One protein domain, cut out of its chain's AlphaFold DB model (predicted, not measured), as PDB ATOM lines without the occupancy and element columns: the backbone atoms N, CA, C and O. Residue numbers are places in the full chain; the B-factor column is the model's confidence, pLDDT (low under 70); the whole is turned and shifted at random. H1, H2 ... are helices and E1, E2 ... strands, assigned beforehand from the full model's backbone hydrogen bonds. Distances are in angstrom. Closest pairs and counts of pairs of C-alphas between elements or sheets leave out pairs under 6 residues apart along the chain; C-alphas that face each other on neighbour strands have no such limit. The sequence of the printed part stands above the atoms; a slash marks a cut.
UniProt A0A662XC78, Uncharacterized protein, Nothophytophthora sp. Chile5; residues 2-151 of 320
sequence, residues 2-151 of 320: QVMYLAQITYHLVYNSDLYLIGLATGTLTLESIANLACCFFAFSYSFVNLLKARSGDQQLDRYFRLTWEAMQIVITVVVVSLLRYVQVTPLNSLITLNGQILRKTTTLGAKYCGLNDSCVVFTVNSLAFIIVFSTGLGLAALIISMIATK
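Overview. This is residues 2 to 151 of the 320 residues of an uncharacterized protein of Nothophytophthora sp. Chile5 (UniProt A0A662XC78). A loose up-and-down bundle of four crossed helices, H1, H3, H4 and H7, has short H2 crossing one end; beyond H2 a narrow two-strand ribbon, E1 and E2, with H6 packed on it, lengthens the whole as an arm, and H5 sits at its base. The printed part has 150 residues, in order H1 H2 H3 H4 H5 E1 H6 E2 H7, mostly helix, with E1 - E2 antiparallel. It is loose, with a radius of gyration of the C-alphas of 18.2 A and spans of 60 by 30 by 25 A.

Along the chain. H1, residues 2 to 15, begins at C-alpha 2 (490.068, 245.855, 722.808) and is 20.0 A long. H2 is residues 17 to 25. H3, residues 31 to 55, measures 35.9 A, and H4, residues 63 to 89, 39.4 A, with a kink of 33 degrees near residue 74. H5 is residues 92 to 99, E1 100 to 104, H6 108 to 113 and E2 119 to 123. H7, residues 127 to 151, measures 36.4 A and ends at C-alpha 151 (491.086, 224.707, 744.536).

Arrangement. H1 touches H3, closest C-alphas Leu 6 and Ser 47, 5.8 A, at a steep tilt of 43 degrees, opposite ways. H3 and H4 form a helical hairpin, closest C-alphas Ala 38 and Val 81, 6.5 A. H7 touches H4, closest C-alphas Phe 65 and Ser 146, 5.4 A. H2 touches H4, closest C-alphas Leu 24 and Gln 88, 4.7 A. The closest C-alphas of H5 and E2, Asn 99 and Phe 123, are 5.6 A apart; those of H6 and E1, Gly 110 and Leu 103, 4.9 A. Between E1 and E2, N 101 and O 122 are within hydrogen-bond range at 2.8 A. Every O i to N i+4 pair is within range in H1, H2, H3, H5 and H7, but 21 of 23 in H4 and 1 of 2 in H6.

Size, cuts and confidence. The farthest C-alphas, Thr 106 and Lys 151, are 61.8 A apart. The printed part has no cut and no long link; residues 54 to 60, of which 54 to 55 belong to H3, stand free. Mean pLDDT of the printed part is 72.2, with residues 50 to 70 among those under 70.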
ATOM      1  N   GLN A   2     491.144 245.912 721.791       50.62
ATOM      2  CA  GLN A   2     490.068 245.855 722.808       50.62
ATOM      3  C   GLN A   2     489.632 247.225 723.366       50.62
ATOM      4  O   GLN A   2     488.441 247.447 723.547       50.62
ATOM      5  N   VAL A   3     490.568 248.162 723.570       51.59
ATOM      6  CA  VAL A   3     490.269 249.533 724.039       51.59
ATOM      7  C   VAL A   3     489.362 250.288 723.057       51.59
ATOM      8  O   VAL A   3     488.399 250.921 723.472       51.59
ATOM      9  N   MET A   4     489.638 250.179 721.753       60.28
ATOM     10  CA  MET A   4     488.864 250.852 720.702       60.28
ATOM     11  C   MET A   4     487.453 250.271 720.579       60.28
ATOM     12  O   MET A   4     486.491 251.025 720.494       60.28
ATOM     13  N   TYR A   5     487.313 248.940 720.643       61.47
ATOM     14  CA  TYR A   5     485.994 248.298 720.661       61.47
ATOM     15  C   TYR A   5     485.182 248.700 721.891       61.47
ATOM     16  O   TYR A   5     483.998 249.006 721.770       61.47
ATOM     17  N   LEU A   6     485.819 248.753 723.065       63.28
ATOM     18  CA  LEU A   6     485.166 249.216 724.284       63.28
ATOM     19  C   LEU A   6     484.699 250.668 724.137       63.28
ATOM     20  O   LEU A   6     483.552 250.959 724.459       63.28
ATOM     21  N   ALA A   7     485.541 251.560 723.607       61.94
ATOM     22  CA  ALA A   7     485.183 252.958 723.373       61.94
ATOM     23  C   ALA A   7     484.007 253.098 722.392       61.94
ATOM     24  O   ALA A   7     483.064 253.832 722.671       61.94
ATOM     25  N   GLN A   8     484.013 252.336 721.296       65.38
ATOM     26  CA  GLN A   8     482.941 252.339 720.301       65.38
ATOM     27  C   GLN A   8     481.600 251.873 720.887       65.38
ATOM     28  O   GLN A   8     480.572 252.514 720.676       65.38
ATOM     29  N   ILE A   9     481.602 250.778 721.652       72.06
ATOM     30  CA  ILE A   9     480.384 250.262 722.292       72.06
ATOM     31  C   ILE A   9     479.909 251.222 723.385       72.06
ATOM     32  O   ILE A   9     478.712 251.465 723.511       72.06
ATOM     33  N   THR A  10     480.837 251.814 724.141       68.75
ATOM     34  CA  THR A  10     480.522 252.830 725.155       68.75
ATOM     35  C   THR A  10     479.848 254.038 724.516       68.75
ATOM     36  O   THR A  10     478.805 254.469 724.994       68.75
ATOM     37  N   TYR A  11     480.391 254.547 723.408       72.00
ATOM     38  CA  TYR A  11     479.805 255.661 722.668       72.00
ATOM     39  C   TYR A  11     478.387 255.336 722.181       72.00
ATOM     40  O   TYR A  11     477.460 256.106 722.429       72.00
ATOM     41  N   HIS A  12     478.197 254.160 721.570       73.00
ATOM     42  CA  HIS A  12     476.883 253.698 721.112       73.00
ATOM     43  C   HIS A  12     475.865 253.601 722.254       73.00
ATOM     44  O   HIS A  12     474.725 254.035 722.097       73.00
ATOM     45  N   LEU A  13     476.277 253.056 723.404       72.56
ATOM     46  CA  LEU A  13     475.427 252.919 724.585       72.56
ATOM     47  C   LEU A  13     475.066 254.273 725.194       72.56
ATOM     48  O   LEU A  13     473.908 254.467 725.534       72.56
ATOM     49  N   VAL A  14     476.016 255.208 725.304       72.56
ATOM     50  CA  VAL A  14     475.758 256.552 725.850       72.56
ATOM     51  C   VAL A  14     474.797 257.316 724.954       72.56
ATOM     52  O   VAL A  14     473.785 257.812 725.442       72.56
ATOM     53  N   TYR A  15     475.083 257.367 723.653       72.94
ATOM     54  CA  TYR A  15     474.307 258.166 722.708       72.94
ATOM     55  C   TYR A  15     472.872 257.648 722.543       72.94
ATOM     56  O   TYR A  15     471.935 258.433 722.460       72.94
ATOM     57  N   ASN A  16     472.681 256.326 722.550       71.56
ATOM     58  CA  ASN A  16     471.364 255.710 722.368       71.56
ATOM     59  C   ASN A  16     470.693 255.290 723.688       71.56
ATOM     60  O   ASN A  16     469.651 254.637 723.659       71.56
ATOM     61  N   SER A  17     471.280 255.627 724.842       71.50
ATOM     62  CA  SER A  17     470.804 255.181 726.162       71.50
ATOM     63  C   SER A  17     469.343 255.539 726.414       71.50
ATOM     64  O   SER A  17     468.556 254.659 726.766       71.50
ATOM     65  N   ASP A  18     468.974 256.793 726.163       67.44
ATOM     66  CA  ASP A  18     467.619 257.297 726.371       67.44
ATOM     67  C   ASP A  18     466.612 256.623 725.434       67.44
ATOM     68  O   ASP A  18     465.528 256.236 725.865       67.44
ATOM     69  N   LEU A  19     466.986 256.389 724.171       70.38
ATOM     70  CA  LEU A  19     466.143 255.679 723.202       70.38
ATOM     71  C   LEU A  19     465.888 254.231 723.628       70.38
ATOM     72  O   LEU A  19     464.753 253.756 723.559       70.38
ATOM     73  N   TYR A  20     466.925 253.535 724.099       71.81
ATOM     74  CA  TYR A  20     466.778 252.182 724.627       71.81
ATOM     75  C   TYR A  20     465.902 252.156 725.874       71.81
ATOM     76  O   TYR A  20     465.048 251.282 725.996       71.81
ATOM     77  N   LEU A  21     466.087 253.105 726.789       69.44
ATOM     78  CA  LEU A  21     465.350 253.145 728.045       69.44
ATOM     79  C   LEU A  21     463.874 253.490 727.829       69.44
ATOM     80  O   LEU A  21     463.011 252.817 728.386       69.44
ATOM     81  N   ILE A  22     463.581 254.462 726.961       68.12
ATOM     82  CA  ILE A  22     462.213 254.803 726.559       68.12
ATOM     83  C   ILE A  22     461.567 253.609 725.866       68.12
ATOM     84  O   ILE A  22     460.496 253.188 726.282       68.12
ATOM     85  N   GLY A  23     462.220 253.025 724.858       70.38
ATOM     86  CA  GLY A  23     461.641 251.915 724.103       70.38
ATOM     87  C   GLY A  23     461.484 250.620 724.911       70.38
ATOM     88  O   GLY A  23     460.591 249.823 724.622       70.38
ATOM     89  N   LEU A  24     462.310 250.411 725.941       70.88
ATOM     90  CA  LEU A  24     462.094 249.364 726.939       70.88
ATOM     91  C   LEU A  24     460.868 249.695 727.794       70.88
ATOM     92  O   LEU A  24     459.981 248.862 727.920       70.88
ATOM     93  N   ALA A  25     460.778 250.913 728.324       65.19
ATOM     94  CA  ALA A  25     459.705 251.313 729.230       65.19
ATOM     95  C   ALA A  25     458.317 251.397 728.565       65.19
ATOM     96  O   ALA A  25     457.296 251.236 729.231       65.19
ATOM     97  N   THR A  26     458.264 251.662 727.259       67.06
ATOM     98  CA  THR A  26     457.027 251.691 726.460       67.06
ATOM     99  C   THR A  26     456.710 250.349 725.806       67.06
ATOM    100  O   THR A  26     455.669 250.209 725.167       67.06
ATOM    101  N   GLY A  27     457.613 249.369 725.903       65.94
ATOM    102  CA  GLY A  27     457.486 248.089 725.219       65.94
ATOM    103  C   GLY A  27     457.692 248.149 723.699       65.94
ATOM    104  O   GLY A  27     457.595 247.114 723.043       65.94
ATOM    105  N   THR A  28     458.010 249.316 723.127       70.94
ATOM    106  CA  THR A  28     458.100 249.528 721.669       70.94
ATOM    107  C   THR A  28     459.422 249.065 721.056       70.94
ATOM    108  O   THR A  28     459.612 249.190 719.845       70.94
ATOM    109  N   LEU A  29     460.358 248.550 721.860       70.75
ATOM    110  CA  LEU A  29     461.623 248.022 721.355       70.75
ATOM    111  C   LEU A  29     461.389 246.786 720.466       70.75
ATOM    112  O   LEU A  29     460.827 245.778 720.906       70.75
ATOM    113  N   THR A  30     461.864 246.842 719.220       74.31
ATOM    114  CA  THR A  30     461.826 245.696 718.302       74.31
ATOM    115  C   THR A  30     462.744 244.573 718.784       74.31
ATOM    116  O   THR A  30     463.714 244.807 719.510       74.31
ATOM    117  N   LEU A  31     462.477 243.341 718.337       72.50
ATOM    118  CA  LEU A  31     463.329 242.192 718.654       72.50
ATOM    119  C   LEU A  31     464.786 242.419 718.214       72.50
ATOM    120  O   LEU A  31     465.703 242.103 718.967       72.50
ATOM    121  N   GLU A  32     464.985 243.042 717.052       73.00
ATOM    122  CA  GLU A  32     466.302 243.429 716.531       73.00
ATOM    123  C   GLU A  32     467.030 244.402 717.464       73.00
ATOM    124  O   GLU A  32     468.222 244.265 717.727       73.00
ATOM    125  N   SER A  33     466.305 245.372 718.024       70.88
ATOM    126  CA  SER A  33     466.871 246.345 718.956       70.88
ATOM    127  C   SER A  33     467.234 245.711 720.303       70.88
ATOM    128  O   SER A  33     468.265 246.054 720.880       70.88
ATOM    129  N   ILE A  34     466.437 244.747 720.786       70.38
ATOM    130  CA  ILE A  34     466.758 243.958 721.989       70.38
ATOM    131  C   ILE A  34     467.998 243.097 721.740       70.38
ATOM    132  O   ILE A  34     468.895 243.061 722.581       70.38
ATOM    133  N   ALA A  35     468.073 242.434 720.583       72.38
ATOM    134  CA  ALA A  35     469.228 241.631 720.196       72.38
ATOM    135  C   ALA A  35     470.492 242.494 720.097       72.38
ATOM    136  O   ALA A  35     471.521 242.141 720.669       72.38
ATOM    137  N   ASN A  36     470.401 243.668 719.466       75.44
ATOM    138  CA  ASN A  36     471.511 244.611 719.373       75.44
ATOM    139  C   ASN A  36     471.968 245.098 720.760       75.44
ATOM    140  O   ASN A  36     473.163 245.098 721.053       75.44
ATOM    141  N   LEU A  37     471.030 245.450 721.645       73.81
ATOM    142  CA  LEU A  37     471.345 245.869 723.011       73.81
ATOM    143  C   LEU A  37     471.997 244.737 723.823       73.81
ATOM    144  O   LEU A  37     472.981 244.973 724.524       73.81
ATOM    145  N   ALA A  38     471.514 243.500 723.681       72.06
ATOM    146  CA  ALA A  38     472.114 242.323 724.306       72.06
ATOM    147  C   ALA A  38     473.532 242.046 723.772       72.06
ATOM    148  O   ALA A  38     474.447 241.775 724.551       72.06
ATOM    149  N   CYS A  39     473.757 242.180 722.460       71.56
ATOM    150  CA  CYS A  39     475.086 242.075 721.856       71.56
ATOM    151  C   CYS A  39     476.031 243.186 722.336       71.56
ATOM    152  O   CYS A  39     477.198 242.914 722.624       71.56
ATOM    153  N   CYS A  40     475.537 244.419 722.483       74.12
ATOM    154  CA  CYS A  40     476.305 245.523 723.059       74.12
ATOM    155  C   CYS A  40     476.698 245.219 724.507       74.12
ATOM    156  O   CYS A  40     477.856 245.405 724.878       74.12
ATOM    157  N   PHE A  41     475.772 244.682 725.304       76.31
ATOM    158  CA  PHE A  41     476.030 244.259 726.679       76.31
ATOM    159  C   PHE A  41     477.135 243.199 726.752       76.31
ATOM    160  O   PHE A  41     478.092 243.324 727.519       76.31
ATOM    161  N   PHE A  42     477.030 242.170 725.908       76.25
ATOM    162  CA  PHE A  42     478.019 241.104 725.788       76.25
ATOM    163  C   PHE A  42     479.400 241.666 725.446       76.25
ATOM    164  O   PHE A  42     480.388 241.368 726.119       76.25
ATOM    165  N   ALA A  43     479.469 242.481 724.394       75.12
ATOM    166  CA  ALA A  43     480.726 242.968 723.855       75.12
ATOM    167  C   ALA A  43     481.384 243.991 724.794       75.12
ATOM    168  O   ALA A  43     482.610 243.977 724.948       75.12
ATOM    169  N   PHE A  44     480.577 244.811 725.478       76.94
ATOM    170  CA  PHE A  44     481.034 245.703 726.538       76.94
ATOM    171  C   PHE A  44     481.615 244.904 727.703       76.94
ATOM    172  O   PHE A  44     482.784 245.088 728.029       76.94
ATOM    173  N   SER A  45     480.842 243.981 728.284       76.25
ATOM    174  CA  SER A  45     481.256 243.187 729.448       76.25
ATOM    175  C   SER A  45     482.540 242.403 729.166       76.25
ATOM    176  O   SER A  45     483.507 242.475 729.926       76.25
ATOM    177  N   TYR A  46     482.607 241.734 728.011       72.88
ATOM    178  CA  TYR A  46     483.790 240.985 727.599       72.88
ATOM    179  C   TYR A  46     485.024 241.884 727.448       72.88
ATOM    180  O   TYR A  46     486.107 241.541 727.925       72.88
ATOM    181  N   SER A  47     484.883 243.039 726.795       72.12
ATOM    182  CA  SER A  47     486.005 243.959 726.569       72.12
ATOM    183  C   SER A  47     486.449 244.645 727.861       72.12
ATOM    184  O   SER A  47     487.645 244.751 728.118       72.12
ATOM    185  N   PHE A  48     485.494 245.061 728.694       72.38
ATOM    186  CA  PHE A  48     485.725 245.741 729.963       72.38
ATOM    187  C   PHE A  48     486.460 244.846 730.962       72.38
ATOM    188  O   PHE A  48     487.504 245.238 731.481       72.38
ATOM    189  N   VAL A  49     485.982 243.619 731.181       72.50
ATOM    190  CA  VAL A  49     486.598 242.680 732.135       72.50
ATOM    191  C   VAL A  49     487.995 242.257 731.683       72.50
ATOM    192  O   VAL A  49     488.921 242.228 732.495       72.50
ATOM    193  N   ASN A  50     488.186 242.004 730.386       69.81
ATOM    194  CA  ASN A  50     489.513 241.705 729.846       69.81
ATOM    195  C   ASN A  50     490.496 242.864 730.049       69.81
ATOM    196  O   ASN A  50     491.662 242.633 730.358       69.81
ATOM    197  N   LEU A  51     490.032 244.108 729.915       69.00
ATOM    198  CA  LEU A  51     490.860 245.301 730.078       69.00
ATOM    199  C   LEU A  51     491.183 245.583 731.552       69.00
ATOM    200  O   LEU A  51     492.326 245.918 731.866       69.00
ATOM    201  N   LEU A  52     490.223 245.379 732.461       66.88
ATOM    202  CA  LEU A  52     490.464 245.431 733.907       66.88
ATOM    203  C   LEU A  52     491.526 244.412 734.335       66.88
ATOM    204  O   LEU A  52     492.434 244.754 735.088       66.88
ATOM    205  N   LYS A  53     491.452 243.185 733.812       61.78
ATOM    206  CA  LYS A  53     492.410 242.122 734.135       61.78
ATOM    207  C   LYS A  53     493.781 242.332 733.483       61.78
ATOM    208  O   LYS A  53     494.802 242.102 734.116       61.78
ATOM    209  N   ALA A  54     493.826 242.875 732.266       62.75
ATOM    210  CA  ALA A  54     495.085 243.289 731.646       62.75
ATOM    211  C   ALA A  54     495.792 244.392 732.458       62.75
ATOM    212  O   ALA A  54     497.016 244.389 732.572       62.75
ATOM    213  N   ARG A  55     495.031 245.317 733.065       63.53
ATOM    214  CA  ARG A  55     495.575 246.345 733.968       63.53
ATOM    215  C   ARG A  55     496.019 245.809 735.327       63.53
ATOM    216  O   ARG A  55     496.869 246.442 735.944       63.53
ATOM    217  N   SER A  56     495.501 244.671 735.787       60.81
ATOM    218  CA  SER A  56     495.930 244.066 737.055       60.81
ATOM    219  C   SER A  56     497.295 243.365 736.974       60.81
ATOM    220  O   SER A  56     497.684 242.699 737.926       60.81
ATOM    221  N   GLY A  57     498.019 243.491 735.852       47.34
ATOM    222  CA  GLY A  57     499.361 242.927 735.661       47.34
ATOM    223  C   GLY A  57     499.381 241.454 735.239       47.34
ATOM    224  O   GLY A  57     500.453 240.899 735.013       47.34
ATOM    225  N   ASP A  58     498.213 240.829 735.080       52.00
ATOM    226  CA  ASP A  58     498.077 239.423 734.702       52.00
ATOM    227  C   ASP A  58     497.983 239.322 733.167       52.00
ATOM    228  O   ASP A  58     496.908 239.285 732.565       52.00
ATOM    229  N   GLN A  59     499.141 239.408 732.503       39.94
ATOM    230  CA  GLN A  59     499.241 239.536 731.039       39.94
ATOM    231  C   GLN A  59     498.822 238.263 730.281       39.94
ATOM    232  O   GLN A  59     498.460 238.327 729.103       39.94
ATOM    233  N   GLN A  60     498.825 237.110 730.953       45.06
ATOM    234  CA  GLN A  60     498.163 235.901 730.475       45.06
ATOM    235  C   GLN A  60     496.862 235.729 731.246       45.06
ATOM    236  O   GLN A  60     496.873 235.456 732.439       45.06
ATOM    237  N   LEU A  61     495.731 235.845 730.547       50.81
ATOM    238  CA  LEU A  61     494.448 235.433 731.106       50.81
ATOM    239  C   LEU A  61     494.588 233.970 731.554       50.81
ATOM    240  O   LEU A  61     494.745 233.101 730.691       50.81
ATOM    241  N   ASP A  62     494.550 233.714 732.867       55.62
ATOM    242  CA  ASP A  62     494.554 232.354 733.409       55.62
ATOM    243  C   ASP A  62     493.546 231.516 732.615       55.62
ATOM    244  O   ASP A  62     492.377 231.892 732.458       55.62
ATOM    245  N   ARG A  63     494.023 230.414 732.032       59.22
ATOM    246  CA  ARG A  63     493.242 229.571 731.123       59.22
ATOM    247  C   ARG A  63     491.937 229.124 731.779       59.22
ATOM    248  O   ARG A  63     490.927 229.017 731.086       59.22
ATOM    249  N   TYR A  64     491.959 228.901 733.094       58.75
ATOM    250  CA  TYR A  64     490.771 228.574 733.876       58.75
ATOM    251  C   TYR A  64     489.775 229.731 733.895       58.75
ATOM    252  O   TYR A  64     488.626 229.541 733.509       58.75
ATOM    253  N   PHE A  65     490.225 230.944 734.216       65.06
ATOM    254  CA  PHE A  65     489.371 232.129 734.195       65.06
ATOM    255  C   PHE A  65     488.785 232.405 732.807       65.06
ATOM    256  O   PHE A  65     487.595 232.687 732.704       65.06
ATOM    257  N   ARG A  66     489.586 232.308 731.737       64.69
ATOM    258  CA  ARG A  66     489.100 232.525 730.364       64.69
ATOM    259  C   ARG A  66     487.979 231.551 730.014       64.69
ATOM    260  O   ARG A  66     486.942 231.975 729.519       64.69
ATOM    261  N   LEU A  67     488.185 230.265 730.294       64.56
ATOM    262  CA  LEU A  67     487.211 229.221 729.992       64.56
ATOM    263  C   LEU A  67     485.933 229.390 730.825       64.56
ATOM    264  O   LEU A  67     484.832 229.271 730.291       64.56
ATOM    265  N   THR A  68     486.065 229.720 732.114       68.38
ATOM    266  CA  THR A  68     484.926 230.022 732.990       68.38
ATOM    267  C   THR A  68     484.167 231.260 732.517       68.38
ATOM    268  O   THR A  68     482.942 231.244 732.499       68.38
ATOM    269  N   TRP A  69     484.870 232.314 732.097       69.81
ATOM    270  CA  TRP A  69     484.264 233.545 731.588       69.81
ATOM    271  C   TRP A  69     483.518 233.314 730.270       69.81
ATOM    272  O   TRP A  69     482.362 233.705 730.149       69.81
ATOM    273  N   GLU A  70     484.134 232.618 729.311       68.50
ATOM    274  CA  GLU A  70     483.508 232.276 728.026       68.50
ATOM    275  C   GLU A  70     482.270 231.377 728.209       68.50
ATOM    276  O   GLU A  70     481.254 231.601 727.553       68.50
ATOM    277  N   ALA A  71     482.304 230.421 729.147       73.69
ATOM    278  CA  ALA A  71     481.147 229.584 729.479       73.69
ATOM    279  C   ALA A  71     480.031 230.375 730.185       73.69
ATOM    280  O   ALA A  71     478.850 230.220 729.864       73.69
ATOM    281  N   MET A  72     480.398 231.263 731.114       71.12
ATOM    282  CA  MET A  72     479.444 232.132 731.804       71.12
ATOM    283  C   MET A  72     478.759 233.111 730.867       71.12
ATOM    284  O   MET A  72     477.626 233.509 731.117       71.12
ATOM    285  N   GLN A  73     479.396 233.462 729.758       70.31
ATOM    286  CA  GLN A  73     478.872 234.434 728.818       70.31
ATOM    287  C   GLN A  73     477.544 233.998 728.165       70.31
ATOM    288  O   GLN A  73     476.683 234.837 727.901       70.31
ATOM    289  N   ILE A  74     477.323 232.691 727.973       73.75
ATOM    290  CA  ILE A  74     476.033 232.152 727.503       73.75
ATOM    291  C   ILE A  74     474.952 232.374 728.567       73.75
ATOM    292  O   ILE A  74     473.883 232.904 728.265       73.75
ATOM    293  N   VAL A  75     475.255 232.032 729.823       78.44
ATOM    294  CA  VAL A  75     474.345 232.215 730.965       78.44
ATOM    295  C   VAL A  75     474.017 233.696 731.155       78.44
ATOM    296  O   VAL A  75     472.851 234.061 731.284       78.44
ATOM    297  N   ILE A  76     475.029 234.560 731.079       77.19
ATOM    298  CA  ILE A  76     474.888 236.016 731.143       77.19
ATOM    299  C   ILE A  76     473.963 236.513 730.035       77.19
ATOM    300  O   ILE A  76     473.080 237.319 730.306       77.19
ATOM    301  N   THR A  77     474.119 236.021 728.805       76.56
ATOM    302  CA  THR A  77     473.277 236.447 727.679       76.56
ATOM    303  C   THR A  77     471.810 236.092 727.927       76.56
ATOM    304  O   THR A  77     470.939 236.940 727.752       76.56
ATOM    305  N   VAL A  78     471.528 234.877 728.411       82.00
ATOM    306  CA  VAL A  78     470.164 234.454 728.772       82.00
ATOM    307  C   VAL A  78     469.589 235.330 729.890       82.00
ATOM    308  O   VAL A  78     468.443 235.776 729.796       82.00
ATOM    309  N   VAL A  79     470.385 235.619 730.922       83.06
ATOM    310  CA  VAL A  79     469.978 236.468 732.051       83.06
ATOM    311  C   VAL A  79     469.689 237.896 731.585       83.06
ATOM    312  O   VAL A  79     468.642 238.441 731.921       83.06
ATOM    313  N   VAL A  80     470.564 238.484 730.766       82.94
ATOM    314  CA  VAL A  80     470.402 239.840 730.222       82.94
ATOM    315  C   VAL A  80     469.155 239.924 729.350       82.94
ATOM    316  O   VAL A  80     468.349 240.827 729.542       82.94
ATOM    317  N   VAL A  81     468.940 238.971 728.438       82.25
ATOM    318  CA  VAL A  81     467.722 238.933 727.615       82.25
ATOM    319  C   VAL A  81     466.473 238.809 728.490       82.25
ATOM    320  O   VAL A  81     465.501 239.526 728.261       82.25
ATOM    321  N   SER A  82     466.500 237.962 729.523       83.38
ATOM    322  CA  SER A  82     465.374 237.806 730.455       83.38
ATOM    323  C   SER A  82     465.086 239.093 731.235       83.38
ATOM    324  O   SER A  82     463.930 239.496 731.336       83.38
ATOM    325  N   LEU A  83     466.123 239.782 731.722       82.88
ATOM    326  CA  LEU A  83     466.010 241.090 732.381       82.88
ATOM    327  C   LEU A  83     465.440 242.151 731.436       82.88
ATOM    328  O   LEU A  83     464.519 242.865 731.815       82.88
ATOM    329  N   LEU A  84     465.939 242.232 730.201       81.25
ATOM    330  CA  LEU A  84     465.433 243.177 729.203       81.25
ATOM    331  C   LEU A  84     463.954 242.921 728.894       81.25
ATOM    332  O   LEU A  84     463.176 243.867 728.811       81.25
ATOM    333  N   ARG A  85     463.546 241.651 728.788       80.75
ATOM    334  CA  ARG A  85     462.136 241.272 728.621       80.75
ATOM    335  C   ARG A  85     461.289 241.613 729.840       80.75
ATOM    336  O   ARG A  85     460.178 242.097 729.671       80.75
ATOM    337  N   TYR A  86     461.808 241.398 731.045       82.25
ATOM    338  CA  TYR A  86     461.123 241.784 732.275       82.25
ATOM    339  C   TYR A  86     460.873 243.297 732.317       82.25
ATOM    340  O   TYR A  86     459.739 243.726 732.517       82.25
ATOM    341  N   VAL A  87     461.903 244.098 732.024       76.56
ATOM    342  CA  VAL A  87     461.797 245.563 731.951       76.56
ATOM    343  C   VAL A  87     460.831 246.002 730.842       76.56
ATOM    344  O   VAL A  87     460.087 246.962 731.019       76.56
ATOM    345  N   GLN A  88     460.774 245.274 729.725       74.25
ATOM    346  CA  GLN A  88     459.846 245.565 728.627       74.25
ATOM    347  C   GLN A  88     458.367 245.448 729.032       74.25
ATOM    348  O   GLN A  88     457.510 246.110 728.454       74.25
ATOM    349  N   VAL A  89     458.059 244.586 730.005       76.69
ATOM    350  CA  VAL A  89     456.690 244.345 730.486       76.69
ATOM    351  C   VAL A  89     456.361 245.208 731.712       76.69
ATOM    352  O   VAL A  89     455.193 245.361 732.068       76.69
ATOM    353  N   THR A  90     457.360 245.815 732.361       73.56
ATOM    354  CA  THR A  90     457.109 246.731 733.480       73.56
ATOM    355  C   THR A  90     456.508 248.058 733.008       73.56
ATOM    356  O   THR A  90     456.988 248.644 732.041       73.56
ATOM    357  N   PRO A  91     455.477 248.577 733.697       72.56
ATOM    358  CA  PRO A  91     454.796 249.791 733.273       72.56
ATOM    359  C   PRO A  91     455.697 251.026 733.403       72.56
ATOM    360  O   PRO A  91     456.349 251.232 734.431       72.56
ATOM    361  N   LEU A  92     455.631 251.901 732.394       67.44
ATOM    362  CA  LEU A  92     456.374 253.163 732.287       67.44
ATOM    363  C   LEU A  92     456.335 254.006 733.573       67.44
ATOM    364  O   LEU A  92     457.356 254.548 733.986       67.44
ATOM    365  N   ASN A  93     455.177 254.081 734.241       68.69
ATOM    366  CA  ASN A  93     455.019 254.868 735.467       68.69
ATOM    367  C   ASN A  93     455.928 254.371 736.605       68.69
ATOM    368  O   ASN A  93     456.524 255.171 737.322       68.69
ATOM    369  N   SER A  94     456.086 253.052 736.739       72.44
ATOM    370  CA  SER A  94     456.980 252.462 737.738       72.44
ATOM    371  C   SER A  94     458.443 252.773 737.408       72.44
ATOM    372  O   SER A  94     459.191 253.214 738.278       72.44
ATOM    373  N   LEU A  95     458.835 252.650 736.132       68.25
ATOM    374  CA  LEU A  95     460.201 252.949 735.686       68.25
ATOM    375  C   LEU A  95     460.586 254.416 735.872       68.25
ATOM    376  O   LEU A  95     461.696 254.706 736.317       68.25
ATOM    377  N   ILE A  96     459.677 255.337 735.545       69.94
ATOM    378  CA  ILE A  96     459.909 256.770 735.735       69.94
ATOM    379  C   ILE A  96     460.003 257.072 737.229       69.94
ATOM    380  O   ILE A  96     460.921 257.763 737.632       69.94
ATOM    381  N   THR A  97     459.141 256.504 738.074       73.75
ATOM    382  CA  THR A  97     459.210 256.765 739.524       73.75
ATOM    383  C   THR A  97     460.503 256.228 740.156       73.75
ATOM    384  O   THR A  97     461.028 256.826 741.091       73.75
ATOM    385  N   LEU A  98     461.039 255.116 739.639       72.56
ATOM    386  CA  LEU A  98     462.278 254.493 740.120       72.56
ATOM    387  C   LEU A  98     463.556 255.161 739.598       72.56
ATOM    388  O   LEU A  98     464.564 255.153 740.301       72.56
ATOM    389  N   ASN A  99     463.552 255.670 738.362       71.69
ATOM    390  CA  ASN A  99     464.785 256.076 737.682       71.69
ATOM    391  C   ASN A  99     464.652 257.334 736.804       71.69
ATOM    392  O   ASN A  99     465.510 257.594 735.960       71.69
ATOM    393  N   GLY A 100     463.588 258.118 736.951       75.12
ATOM    394  CA  GLY A 100     463.363 259.306 736.140       75.12
ATOM    395  C   GLY A 100     462.625 260.424 736.859       75.12
ATOM    396  O   GLY A 100     462.026 260.267 737.918       75.12
ATOM    397  N   GLN A 101     462.690 261.607 736.267       78.19
ATOM    398  CA  GLN A 101     461.926 262.765 736.698       78.19
ATOM    399  C   GLN A 101     461.267 263.402 735.483       78.19
ATOM    400  O   GLN A 101     461.893 263.574 734.436       78.19
ATOM    401  N   ILE A 102     459.992 263.759 735.629       77.69
ATOM    402  CA  ILE A 102     459.279 264.546 734.626       77.69
ATOM    403  C   ILE A 102     459.556 266.010 734.937       77.69
ATOM    404  O   ILE A 102     459.062 266.549 735.928       77.69
ATOM    405  N   LEU A 103     460.351 266.658 734.095       78.19
ATOM    406  CA  LEU A 103     460.614 268.084 734.201       78.19
ATOM    407  C   LEU A 103     459.639 268.864 733.331       78.19
ATOM    408  O   LEU A 103     459.366 268.506 732.187       78.19
ATOM    409  N   ARG A 104     459.131 269.966 733.882       79.69
ATOM    410  CA  ARG A 104     458.368 270.967 733.132       79.69
ATOM    411  C   ARG A 104     459.285 272.108 732.733       79.69
ATOM    412  O   ARG A 104     460.120 272.533 733.535       79.69
ATOM    413  N   LYS A 105     459.079 272.663 731.541       80.75
ATOM    414  CA  LYS A 105     459.838 273.811 731.024       80.75
ATOM    415  C   LYS A 105     459.804 275.033 731.955       80.75
ATOM    416  O   LYS A 105     460.746 275.812 731.972       80.75
ATOM    417  N   THR A 106     458.763 275.159 732.782       80.31
ATOM    418  CA  THR A 106     458.606 276.215 733.799       80.31
ATOM    419  C   THR A 106     459.587 276.117 734.976       80.31
ATOM    420  O   THR A 106     459.663 277.038 735.783       80.31
ATOM    421  N   THR A 107     460.335 275.018 735.099       81.81
ATOM    422  CA  THR A 107     461.356 274.813 736.140       81.81
ATOM    423  C   THR A 107     462.755 275.140 735.613       81.81
ATOM    424  O   THR A 107     463.035 274.961 734.429       81.81
ATOM    425  N   THR A 108     463.670 275.568 736.489       80.81
ATOM    426  CA  THR A 108     465.051 275.949 736.115       80.81
ATOM    427  C   THR A 108     465.826 274.820 735.426       80.81
ATOM    428  O   THR A 108     466.537 275.055 734.452       80.81
ATOM    429  N   LEU A 109     465.655 273.581 735.893       76.38
ATOM    430  CA  LEU A 109     466.234 272.386 735.278       76.38
ATOM    431  C   LEU A 109     465.523 272.010 733.968       76.38
ATOM    432  O   LEU A 109     466.183 271.648 732.996       76.38
ATOM    433  N   GLY A 110     464.194 272.132 733.901       74.88
ATOM    434  CA  GLY A 110     463.426 271.820 732.695       74.88
ATOM    435  C   GLY A 110     463.710 272.775 731.537       74.88
ATOM    436  O   GLY A 110     463.792 272.333 730.397       74.88
ATOM    437  N   ALA A 111     463.964 274.055 731.814       74.19
ATOM    438  CA  ALA A 111     464.388 275.020 730.800       74.19
ATOM    439  C   ALA A 111     465.729 274.646 730.138       74.19
ATOM    440  O   ALA A 111     465.947 274.958 728.970       74.19
ATOM    441  N   LYS A 112     466.613 273.944 730.864       80.25
ATOM    442  CA  LYS A 112     467.912 273.481 730.355       80.25
ATOM    443  C   LYS A 112     467.797 272.221 729.493       80.25
ATOM    444  O   LYS A 112     468.508 272.109 728.500       80.25
ATOM    445  N   TYR A 113     466.942 271.274 729.884       75.12
ATOM    446  CA  TYR A 113     466.907 269.936 729.277       75.12
ATOM    447  C   TYR A 113     465.728 269.697 728.322       75.12
ATOM    448  O   TYR A 113     465.864 268.905 727.396       75.12
ATOM    449  N   CYS A 114     464.588 270.373 728.494       70.62
ATOM    450  CA  CYS A 114     463.382 270.101 727.698       70.62
ATOM    451  C   CYS A 114     463.344 270.829 726.343       70.62
ATOM    452  O   CYS A 114     462.487 270.524 725.511       70.62
ATOM    453  N   GLY A 115     464.271 271.761 726.092       75.88
ATOM    454  CA  GLY A 115     464.390 272.464 724.815       75.88
ATOM    455  C   GLY A 115     463.080 273.140 724.384       75.88
ATOM    456  O   GLY A 115     462.555 274.015 725.079       75.88
ATOM    457  N   LEU A 116     462.550 272.741 723.221       71.31
ATOM    458  CA  LEU A 116     461.303 273.295 722.683       71.31
ATOM    459  C   LEU A 116     460.035 272.709 723.329       71.31
ATOM    460  O   LEU A 116     459.005 273.374 723.271       71.31
ATOM    461  N   ASN A 117     460.101 271.550 723.989       74.69
ATOM    462  CA  ASN A 117     458.925 270.859 724.527       74.69
ATOM    463  C   ASN A 117     458.504 271.391 725.908       74.69
ATOM    464  O   ASN A 117     459.346 271.761 726.728       74.69
ATOM    465  N   ASP A 118     457.197 271.365 726.197       76.62
ATOM    466  CA  ASP A 118     456.628 271.849 727.470       76.62
ATOM    467  C   ASP A 118     456.996 270.973 728.679       76.62
ATOM    468  O   ASP A 118     457.086 271.452 729.816       76.62
ATOM    469  N   SER A 119     457.270 269.690 728.440       76.62
ATOM    470  CA  SER A 119     457.791 268.755 729.436       76.62
ATOM    471  C   SER A 119     458.708 267.714 728.804       76.62
ATOM    472  O   SER A 119     458.517 267.338 727.648       76.62
ATOM    473  N   CYS A 120     459.669 267.214 729.574       70.81
ATOM    474  CA  CYS A 120     460.581 266.149 729.174       70.81
ATOM    475  C   CYS A 120     460.832 265.185 730.337       70.81
ATOM    476  O   CYS A 120     460.731 265.560 731.507       70.81
ATOM    477  N   VAL A 121     461.151 263.933 730.016       72.12
ATOM    478  CA  VAL A 121     461.545 262.925 731.004       72.12
ATOM    479  C   VAL A 121     463.062 262.850 731.008       72.12
ATOM    480  O   VAL A 121     463.664 262.628 729.961       72.12
ATOM    481  N   VAL A 122     463.673 263.042 732.174       73.38
ATOM    482  CA  VAL A 122     465.119 262.886 732.359       73.38
ATOM    483  C   VAL A 122     465.354 261.699 733.272       73.38
ATOM    484  O   VAL A 122     464.824 261.654 734.383       73.38
ATOM    485  N   PHE A 123     466.140 260.734 732.804       72.44
ATOM    486  CA  PHE A 123     466.510 259.571 733.597       72.44
ATOM    487  C   PHE A 123     467.741 259.868 734.454       72.44
ATOM    488  O   PHE A 123     468.707 260.472 733.992       72.44
ATOM    489  N   THR A 124     467.704 259.453 735.719       73.56
ATOM    490  CA  THR A 124     468.792 259.685 736.679       73.56
ATOM    491  C   THR A 124     469.970 258.743 736.461       73.56
ATOM    492  O   THR A 124     471.120 259.154 736.607       73.56
ATOM    493  N   VAL A 125     469.704 257.486 736.093       73.25
ATOM    494  CA  VAL A 125     470.733 256.475 735.822       73.25
ATOM    495  C   VAL A 125     470.711 256.107 734.344       73.25
ATOM    496  O   VAL A 125     469.739 255.536 733.849       73.25
ATOM    497  N   ASN A 126     471.820 256.400 733.660       73.50
ATOM    498  CA  ASN A 126     472.071 255.995 732.279       73.50
ATOM    499  C   ASN A 126     472.246 254.463 732.192       73.50
ATOM    500  O   ASN A 126     472.856 253.847 733.073       73.50
ATOM    501  N   SER A 127     471.774 253.853 731.103       71.06
ATOM    502  CA  SER A 127     471.973 252.430 730.806       71.06
ATOM    503  C   SER A 127     473.447 252.005 730.878       71.06
ATOM    504  O   SER A 127     473.733 250.919 731.377       71.06
ATOM    505  N   LEU A 128     474.401 252.863 730.497       74.50
ATOM    506  CA  LEU A 128     475.833 252.571 730.630       74.50
ATOM    507  C   LEU A 128     476.246 252.316 732.088       74.50
ATOM    508  O   LEU A 128     477.003 251.383 732.356       74.50
ATOM    509  N   ALA A 129     475.755 253.122 733.033       79.44
ATOM    510  CA  ALA A 129     476.101 252.971 734.445       79.44
ATOM    511  C   ALA A 129     475.624 251.613 734.979       79.44
ATOM    512  O   ALA A 129     476.380 250.907 735.649       79.44
ATOM    513  N   PHE A 130     474.413 251.200 734.598       80.88
ATOM    514  CA  PHE A 130     473.893 249.868 734.904       80.88
ATOM    515  C   PHE A 130     474.772 248.757 734.308       80.88
ATOM    516  O   PHE A 130     475.146 247.813 735.008       80.88
ATOM    517  N   ILE A 131     475.161 248.892 733.036       81.50
ATOM    518  CA  ILE A 131     476.007 247.916 732.336       81.50
ATOM    519  C   ILE A 131     477.373 247.776 733.024       81.50
ATOM    520  O   ILE A 131     477.854 246.653 733.186       81.50
ATOM    521  N   ILE A 132     477.985 248.876 733.474       80.06
ATOM    522  CA  ILE A 132     479.265 248.859 734.201       80.06
ATOM    523  C   ILE A 132     479.132 248.116 735.532       80.06
ATOM    524  O   ILE A 132     479.934 247.221 735.813       80.06
ATOM    525  N   VAL A 133     478.128 248.461 736.345       85.25
ATOM    526  CA  VAL A 133     477.907 247.837 737.662       85.25
ATOM    527  C   VAL A 133     477.686 246.334 737.505       85.25
ATOM    528  O   VAL A 133     478.350 245.531 738.164       85.25
ATOM    529  N   PHE A 134     476.821 245.943 736.573       82.56
ATOM    530  CA  PHE A 134     476.524 244.539 736.320       82.56
ATOM    531  C   PHE A 134     477.737 243.782 735.761       82.56
ATOM    532  O   PHE A 134     478.060 242.701 736.248       82.56
ATOM    533  N   SER A 135     478.471 244.357 734.801       81.19
ATOM    534  CA  SER A 135     479.686 243.738 734.240       81.19
ATOM    535  C   SER A 135     480.775 243.546 735.299       81.19
ATOM    536  O   SER A 135     481.457 242.522 735.313       81.19
ATOM    537  N   THR A 136     480.913 244.501 736.222       82.19
ATOM    538  CA  THR A 136     481.854 244.405 737.347       82.19
ATOM    539  C   THR A 136     481.460 243.276 738.300       82.19
ATOM    540  O   THR A 136     482.302 242.450 738.657       82.19
ATOM    541  N   GLY A 137     480.174 243.187 738.663       83.00
ATOM    542  CA  GLY A 137     479.649 242.101 739.497       83.00
ATOM    543  C   GLY A 137     479.865 240.719 738.873       83.00
ATOM    544  O   GLY A 137     480.313 239.793 739.549       83.00
ATOM    545  N   LEU A 138     479.642 240.591 737.563       80.38
ATOM    546  CA  LEU A 138     479.916 239.356 736.826       80.38
ATOM    547  C   LEU A 138     481.402 238.992 736.816       80.38
ATOM    548  O   LEU A 138     481.747 237.830 737.033       80.38
ATOM    549  N   GLY A 139     482.283 239.970 736.588       75.94
ATOM    550  CA  GLY A 139     483.729 239.759 736.630       75.94
ATOM    551  C   GLY A 139     484.189 239.213 737.986       75.94
ATOM    552  O   GLY A 139     484.966 238.259 738.035       75.94
ATOM    553  N   LEU A 140     483.648 239.749 739.085       82.25
ATOM    554  CA  LEU A 140     483.907 239.254 740.441       82.25
ATOM    555  C   LEU A 140     483.392 237.825 740.647       82.25
ATOM    556  O   LEU A 140     484.126 236.980 741.161       82.25
ATOM    557  N   ALA A 141     482.170 237.523 740.204       81.75
ATOM    558  CA  ALA A 141     481.611 236.175 740.294       81.75
ATOM    559  C   ALA A 141     482.478 235.150 739.540       81.75
ATOM    560  O   ALA A 141     482.796 234.086 740.073       81.75
ATOM    561  N   ALA A 142     482.937 235.490 738.334       76.81
ATOM    562  CA  ALA A 142     483.816 234.630 737.549       76.81
ATOM    563  C   ALA A 142     485.182 234.407 738.215       76.81
ATOM    564  O   ALA A 142     485.712 233.294 738.171       76.81
ATOM    565  N   LEU A 143     485.743 235.426 738.879       75.81
ATOM    566  CA  LEU A 143     486.970 235.277 739.667       75.81
ATOM    567  C   LEU A 143     486.776 234.307 740.839       75.81
ATOM    568  O   LEU A 143     487.603 233.417 741.031       75.81
ATOM    569  N   ILE A 144     485.675 234.434 741.586       81.31
ATOM    570  CA  ILE A 144     485.358 233.542 742.712       81.31
ATOM    571  C   ILE A 144     485.219 232.096 742.226       81.31
ATOM    572  O   ILE A 144     485.827 231.189 742.793       81.31
ATOM    573  N   ILE A 145     484.480 231.876 741.138       78.88
ATOM    574  CA  ILE A 145     484.268 230.539 740.569       78.88
ATOM    575  C   ILE A 145     485.585 229.943 740.064       78.88
ATOM    576  O   ILE A 145     485.855 228.770 740.310       78.88
ATOM    577  N   SER A 146     486.445 230.748 739.438       71.00
ATOM    578  CA  SER A 146     487.781 230.314 739.017       71.00
ATOM    579  C   SER A 146     488.662 229.929 740.212       71.00
ATOM    580  O   SER A 146     489.384 228.934 740.149       71.00
ATOM    581  N   MET A 147     488.592 230.662 741.329       75.94
ATOM    582  CA  MET A 147     489.313 230.312 742.563       75.94
ATOM    583  C   MET A 147     488.803 229.009 743.193       75.94
ATOM    584  O   MET A 147     489.589 228.229 743.728       75.94
ATOM    585  N   ILE A 148     487.499 228.739 743.120       78.75
ATOM    586  CA  ILE A 148     486.925 227.474 743.596       78.75
ATOM    587  C   ILE A 148     487.344 226.324 742.672       78.75
ATOM    588  O   ILE A 148     487.816 225.297 743.152       78.75
ATOM    589  N   ALA A 149     487.247 226.507 741.353       71.06
ATOM    590  CA  ALA A 149     487.615 225.496 740.364       71.06
ATOM    591  C   ALA A 149     489.101 225.115 740.440       71.06
ATOM    592  O   ALA A 149     489.447 223.942 740.343       71.06
ATOM    593  N   THR A 150     489.983 226.091 740.670       67.50
ATOM    594  CA  THR A 150     491.423 225.848 740.859       67.50
ATOM    595  C   THR A 150     491.726 225.142 742.181       67.50
ATOM    596  O   THR A 150     492.603 224.282 742.213       67.50
ATOM    597  N   LYS A 151     490.978 225.431 743.255       70.19
ATOM    598  CA  LYS A 151     491.086 224.707 744.536       70.19
ATOM    599  C   LYS A 151     490.515 223.288 744.488       70.19
ATOM    600  O   LYS A 151     491.004 222.426 745.211       70.19
TER     601      LYS A 151